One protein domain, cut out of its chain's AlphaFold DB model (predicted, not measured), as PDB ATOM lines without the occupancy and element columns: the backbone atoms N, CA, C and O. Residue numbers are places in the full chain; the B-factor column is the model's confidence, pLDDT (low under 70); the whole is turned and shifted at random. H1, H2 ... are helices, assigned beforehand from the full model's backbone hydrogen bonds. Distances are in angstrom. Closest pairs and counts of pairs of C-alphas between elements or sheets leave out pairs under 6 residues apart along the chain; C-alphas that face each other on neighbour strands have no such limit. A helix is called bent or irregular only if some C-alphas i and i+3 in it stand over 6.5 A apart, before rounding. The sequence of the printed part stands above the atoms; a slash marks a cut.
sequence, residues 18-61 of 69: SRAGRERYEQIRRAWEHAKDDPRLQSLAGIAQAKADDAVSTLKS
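Overview. This is residues 18 to 61 of the 69 residues of an uncharacterized protein of Blastococcus sp. DSM 46786 (UniProt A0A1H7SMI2). Two straight helices, the longer H2 and the shorter H1, meet near their ends and make a flat, open L, with residues 37 and 38 at the corner. No other part fills the space between the two arms, and residues 18 to 21 run on before H1 as a short end piece. The printed part has 44 residues with two named helices, H1 then H2 along the chain, and no named strand; its class is all helix. It is extended, with a radius of gyration of the C-alphas of 16.1 A, and the C-alphas span 47 by 27 by 7 A.

Along the chain. H2, the longest helix, holds residues 39 to 61, 23 residues, and measures 33.1 A from first to last C-alpha. It begins at C-alpha 39 at (48.249, -38.413, -46.697) and ends at C-alpha 61 at (38.538, -7.908, -38.434). H1 holds residues 22 to 36, 15 residues, and measures 20.2 A; its C-alpha 22 is at (23.097, -49.874, -43.539).

Arrangement. H2 and H1 are close but not clearly touching, with 1 pair of C-alphas within 8 A. This closest pair, the C-alphas of Leu 41 and Ala 35, is 7.0 A apart. The lines of the two helices are about perpendicular, at 88 degrees, and their centres are 25.1 A apart. A tight link of 2 residues joins H1 to H2. In H1 and H2 every O i to N i+4 pair is within hydrogen-bond range, and neither helix is bent.

Size, cuts and confidence. The two C-alphas farthest apart, those of Ala 20 and Ser 61, are 47.1 A from each other. The outline is flat, and residues 18 to 61 stand free, with no C-alpha 8 or more apart along the chain within 10 A. The printed part has no cut and no long link. The mean pLDDT of the printed part is 80.0; residues 20 to 21, 37 and 39 are under 70.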
ATOM      1  N   SER A  18      15.873 -46.257 -41.036       78.94
ATOM      2  CA  SER A  18      17.304 -46.233 -40.691       78.94
ATOM      3  C   SER A  18      18.027 -47.534 -41.062       78.94
ATOM      4  O   SER A  18      19.188 -47.499 -41.478       78.94
ATOM      5  N   ARG A  19      17.352 -48.691 -40.984       72.62
ATOM      6  CA  ARG A  19      17.932 -49.997 -41.337       72.62
ATOM      7  C   ARG A  19      18.188 -50.140 -42.839       72.62
ATOM      8  O   ARG A  19      19.207 -50.724 -43.200       72.62
ATOM      9  N   ALA A  20      17.341 -49.562 -43.696       67.94
ATOM     10  CA  ALA A  20      17.525 -49.575 -45.153       67.94
ATOM     11  C   ALA A  20      18.812 -48.859 -45.619       67.94
ATOM     12  O   ALA A  20      19.298 -49.095 -46.720       67.94
ATOM     13  N   GLY A  21      19.403 -48.011 -44.770       65.06
ATOM     14  CA  GLY A  21      20.637 -47.294 -45.078       65.06
ATOM     15  C   GLY A  21      21.925 -48.057 -44.770       65.06
ATOM     16  O   GLY A  21      22.979 -47.609 -45.206       65.06
ATOM     17  N   ARG A  22      21.886 -49.183 -44.038       73.44
ATOM     18  CA  ARG A  22      23.097 -49.874 -43.539       73.44
ATOM     19  C   ARG A  22      24.050 -50.289 -44.657       73.44
ATOM     20  O   ARG A  22      25.244 -50.072 -44.537       73.44
ATOM     21  N   GLU A  23      23.543 -50.819 -45.762       70.88
ATOM     22  CA  GLU A  23      24.386 -51.271 -46.876       70.88
ATOM     23  C   GLU A  23      25.079 -50.105 -47.602       70.88
ATOM     24  O   GLU A  23      26.237 -50.197 -48.015       70.88
ATOM     25  N   ARG A  24      24.398 -48.959 -47.700       72.31
ATOM     26  CA  ARG A  24      24.959 -47.726 -48.263       72.31
ATOM     27  C   ARG A  24      25.890 -47.025 -47.272       72.31
ATOM     28  O   ARG A  24      26.912 -46.482 -47.670       72.31
ATOM     29  N   TYR A  25      25.569 -47.093 -45.983       73.00
ATOM     30  CA  TYR A  25      26.403 -46.599 -44.894       73.00
ATOM     31  C   TYR A  25      27.721 -47.366 -44.819       73.00
ATOM     32  O   TYR A  25      28.762 -46.736 -44.729       73.00
ATOM     33  N   GLU A  26      27.707 -48.695 -44.943       77.00
ATOM     34  CA  GLU A  26      28.931 -49.506 -44.983       77.00
ATOM     35  C   GLU A  26      29.784 -49.200 -46.224       77.00
ATOM     36  O   GLU A  26      31.009 -49.154 -46.144       77.00
ATOM     37  N   GLN A  27      29.170 -48.930 -47.380       77.19
ATOM     38  CA  GLN A  27      29.909 -48.480 -48.567       77.19
ATOM     39  C   GLN A  27      30.586 -47.123 -48.345       77.19
ATOM     40  O   GLN A  27      31.778 -46.989 -48.614       77.19
ATOM     41  N   ILE A  28      29.857 -46.146 -47.803       79.00
ATOM     42  CA  ILE A  28      30.407 -44.823 -47.487       79.00
ATOM     43  C   ILE A  28      31.476 -44.942 -46.398       79.00
ATOM     44  O   ILE A  28      32.544 -44.361 -46.535       79.00
ATOM     45  N   ARG A  29      31.235 -45.740 -45.354       80.94
ATOM     46  CA  ARG A  29      32.172 -45.985 -44.256       80.94
ATOM     47  C   ARG A  29      33.468 -46.613 -44.749       80.94
ATOM     48  O   ARG A  29      34.523 -46.173 -44.322       80.94
ATOM     49  N   ARG A  30      33.414 -47.590 -45.659       80.38
ATOM     50  CA  ARG A  30      34.618 -48.187 -46.268       80.38
ATOM     51  C   ARG A  30      35.386 -47.185 -47.125       80.38
ATOM     52  O   ARG A  30      36.606 -47.129 -47.038       80.38
ATOM     53  N   ALA A  31      34.682 -46.368 -47.907       78.75
ATOM     54  CA  ALA A  31      35.315 -45.280 -48.650       78.75
ATOM     55  C   ALA A  31      35.969 -44.256 -47.705       78.75
ATOM     56  O   ALA A  31      37.060 -43.770 -47.980       78.75
ATOM     57  N   TRP A  32      35.333 -43.970 -46.569       77.06
ATOM     58  CA  TRP A  32      35.833 -43.050 -45.548       77.06
ATOM     59  C   TRP A  32      37.040 -43.612 -44.786       77.06
ATOM     60  O   TRP A  32      38.017 -42.904 -44.574       77.06
ATOM     61  N   GLU A  33      37.002 -44.898 -44.428       77.31
ATOM     62  CA  GLU A  33      38.140 -45.640 -43.872       77.31
ATOM     63  C   GLU A  33      39.343 -45.584 -44.817       77.31
ATOM     64  O   GLU A  33      40.445 -45.332 -44.358       77.31
ATOM     65  N   HIS A  34      39.148 -45.732 -46.130       71.56
ATOM     66  CA  HIS A  34      40.245 -45.570 -47.086       71.56
ATOM     67  C   HIS A  34      40.704 -44.121 -47.257       71.56
ATOM     68  O   HIS A  34      41.893 -43.874 -47.429       71.56
ATOM     69  N   ALA A  35      39.785 -43.160 -47.200       75.38
ATOM     70  CA  ALA A  35      40.120 -41.750 -47.340       75.38
ATOM     71  C   ALA A  35      40.888 -41.196 -46.125       75.38
ATOM     72  O   ALA A  35      41.715 -40.304 -46.293       75.38
ATOM     73  N   LYS A  36      40.659 -41.705 -44.907       71.69
ATOM     74  CA  LYS A  36      41.361 -41.212 -43.705       71.69
ATOM     75  C   LYS A  36      42.863 -41.533 -43.718       71.69
ATOM     76  O   LYS A  36      43.639 -40.793 -43.122       71.69
ATOM     77  N   ASP A  37      43.248 -42.618 -44.389       69.75
ATOM     78  CA  ASP A  37      44.626 -43.116 -44.421       69.75
ATOM     79  C   ASP A  37      45.441 -42.518 -45.584       69.75
ATOM     80  O   ASP A  37      46.643 -42.764 -45.686       69.75
ATOM     81  N   ASP A  38      44.823 -41.712 -46.462       71.00
ATOM     82  CA  ASP A  38      45.527 -41.053 -47.564       71.00
ATOM     83  C   ASP A  38      46.188 -39.738 -47.081       71.00
ATOM     84  O   ASP A  38      45.489 -38.777 -46.729       71.00
ATOM     85  N   PRO A  39      47.532 -39.625 -47.104       67.19
ATOM     86  CA  PRO A  39      48.249 -38.413 -46.697       67.19
ATOM     87  C   PRO A  39      47.878 -37.172 -47.527       67.19
ATOM     88  O   PRO A  39      48.075 -36.038 -47.082       67.19
ATOM     89  N   ARG A  40      47.285 -37.342 -48.716       73.00
ATOM     90  CA  ARG A  40      46.769 -36.227 -49.524       73.00
ATOM     91  C   ARG A  40      45.591 -35.531 -48.844       73.00
ATOM     92  O   ARG A  40      45.468 -34.314 -48.955       73.00
ATOM     93  N   LEU A  41      44.755 -36.264 -48.105       72.88
ATOM     94  CA  LEU A  41      43.639 -35.670 -47.370       72.88
ATOM     95  C   LEU A  41      44.100 -34.857 -46.155       72.88
ATOM     96  O   LEU A  41      43.454 -33.866 -45.829       72.88
ATOM     97  N   GLN A  42      45.238 -35.189 -45.541       73.06
ATOM     98  CA  GLN A  42      45.838 -34.358 -44.486       73.06
ATOM     99  C   GLN A  42      46.321 -33.011 -45.038       73.06
ATOM    100  O   GLN A  42      46.094 -31.967 -44.427       73.06
ATOM    101  N   SER A  43      46.927 -33.018 -46.231       75.69
ATOM    102  CA  SER A  43      47.317 -31.787 -46.926       75.69
ATOM    103  C   SER A  43      46.095 -30.929 -47.284       75.69
ATOM    104  O   SER A  43      46.090 -29.725 -47.024       75.69
ATOM    105  N   LEU A  44      45.026 -31.544 -47.801       81.31
ATOM    106  CA  LEU A  44      43.770 -30.849 -48.096       81.31
ATOM    107  C   LEU A  44      43.087 -30.301 -46.836       81.31
ATOM    108  O   LEU A  44      42.567 -29.188 -46.868       81.31
ATOM    109  N   ALA A  45      43.117 -31.045 -45.729       82.50
ATOM    110  CA  ALA A  45      42.595 -30.590 -44.447       82.50
ATOM    111  C   ALA A  45      43.348 -29.349 -43.944       82.50
ATOM    112  O   ALA A  45      42.708 -28.392 -43.517       82.50
ATOM    113  N   GLY A  46      44.678 -29.314 -44.076       83.50
ATOM    114  CA  GLY A  46      45.482 -28.136 -43.736       83.50
ATOM    115  C   GLY A  46      45.134 -26.908 -44.585       83.50
ATOM    116  O   GLY A  46      45.001 -25.807 -44.057       83.50
ATOM    117  N   ILE A  47      44.904 -27.092 -45.890       87.88
ATOM    118  CA  ILE A  47      44.463 -26.006 -46.784       87.88
ATOM    119  C   ILE A  47      43.062 -25.517 -46.396       87.88
ATOM    120  O   ILE A  47      42.820 -24.312 -46.343       87.88
ATOM    121  N   ALA A  48      42.137 -26.436 -46.115       87.44
ATOM    122  CA  ALA A  48      40.780 -26.101 -45.698       87.44
ATOM    123  C   ALA A  48      40.765 -25.352 -44.359       87.44
ATOM    124  O   ALA A  48      40.043 -24.367 -44.220       87.44
ATOM    125  N   GLN A  49      41.596 -25.779 -43.406       87.69
ATOM    126  CA  GLN A  49      41.768 -25.111 -42.122       87.69
ATOM    127  C   GLN A  49      42.323 -23.697 -42.306       87.69
ATOM    128  O   GLN A  49      41.725 -22.757 -41.799       87.69
ATOM    129  N   ALA A  50      43.374 -23.522 -43.112       91.62
ATOM    130  CA  ALA A  50      43.923 -22.197 -43.401       91.62
ATOM    131  C   ALA A  50      42.875 -21.261 -44.032       91.62
ATOM    132  O   ALA A  50      42.750 -20.105 -43.641       91.62
ATOM    133  N   LYS A  51      42.057 -21.770 -44.964       92.56
ATOM    134  CA  LYS A  51      40.951 -21.001 -45.561       92.56
ATOM    135  C   LYS A  51      39.861 -20.645 -44.552       92.56
ATOM    136  O   LYS A  51      39.295 -19.556 -44.636       92.56
ATOM    137  N   ALA A  52      39.548 -21.551 -43.631       92.12
ATOM    138  CA  ALA A  52      38.588 -21.295 -42.566       92.12
ATOM    139  C   ALA A  52      39.114 -20.229 -41.596       92.12
ATOM    140  O   ALA A  52      38.382 -19.295 -41.276       92.12
ATOM    141  N   ASP A  53      40.382 -20.322 -41.196       93.06
ATOM    142  CA  ASP A  53      41.034 -19.346 -40.324       93.06
ATOM    143  C   ASP A  53      41.099 -17.960 -40.986       93.06
ATOM    144  O   ASP A  53      40.764 -16.963 -40.345       93.06
ATOM    145  N   ASP A  54      41.417 -17.881 -42.285       93.81
ATOM    146  CA  ASP A  54      41.386 -16.635 -43.067       93.81
ATOM    147  C   ASP A  54      39.981 -16.015 -43.111       93.81
ATOM    148  O   ASP A  54      39.809 -14.806 -42.916       93.81
ATOM    149  N   ALA A  55      38.955 -16.837 -43.353       93.25
ATOM    150  CA  ALA A  55      37.569 -16.387 -43.377       93.25
ATOM    151  C   ALA A  55      37.128 -15.873 -41.999       93.25
ATOM    152  O   ALA A  55      36.586 -14.774 -41.892       93.25
ATOM    153  N   VAL A  56      37.418 -16.623 -40.933       92.31
ATOM    154  CA  VAL A  56      37.104 -16.231 -39.552       92.31
ATOM    155  C   VAL A  56      37.860 -14.963 -39.162       92.31
ATOM    156  O   VAL A  56      37.274 -14.074 -38.550       92.31
ATOM    157  N   SER A  57      39.128 -14.836 -39.550       88.44
ATOM    158  CA  SER A  57      39.946 -13.643 -39.317       88.44
ATOM    159  C   SER A  57      39.388 -12.421 -40.047       88.44
ATOM    160  O   SER A  57      39.317 -11.338 -39.470       88.44
ATOM    161  N   THR A  58      38.905 -12.601 -41.279       90.94
ATOM    162  CA  THR A  58      38.276 -11.538 -42.074       90.94
ATOM    163  C   THR A  58      36.946 -11.090 -41.473       90.94
ATOM    164  O   THR A  58      36.682  -9.894 -41.372       90.94
ATOM    165  N   LEU A  59      36.119 -12.028 -41.002       89.94
ATOM    166  CA  LEU A  59      34.910 -11.675 -40.258       89.94
ATOM    167  C   LEU A  59      35.250 -10.987 -38.933       89.94
ATOM    168  O   LEU A  59      34.627  -9.991 -38.582       89.94
ATOM    169  N   LYS A  60      36.249 -11.484 -38.198       87.12
ATOM    170  CA  LYS A  60      36.670 -10.911 -36.916       87.12
ATOM    171  C   LYS A  60      37.262  -9.514 -37.079       87.12
ATOM    172  O   LYS A  60      37.050  -8.681 -36.207       87.12
ATOM    173  N   SER A  61      37.983  -9.236 -38.163       83.50
ATOM    174  CA  SER A  61      38.538  -7.908 -38.434       83.50
ATOM    175  C   SER A  61      37.458  -6.915 -38.860       83.50
ATOM    176  O   SER A  61      37.495  -5.775 -38.408       83.50
TER     177      SER A  61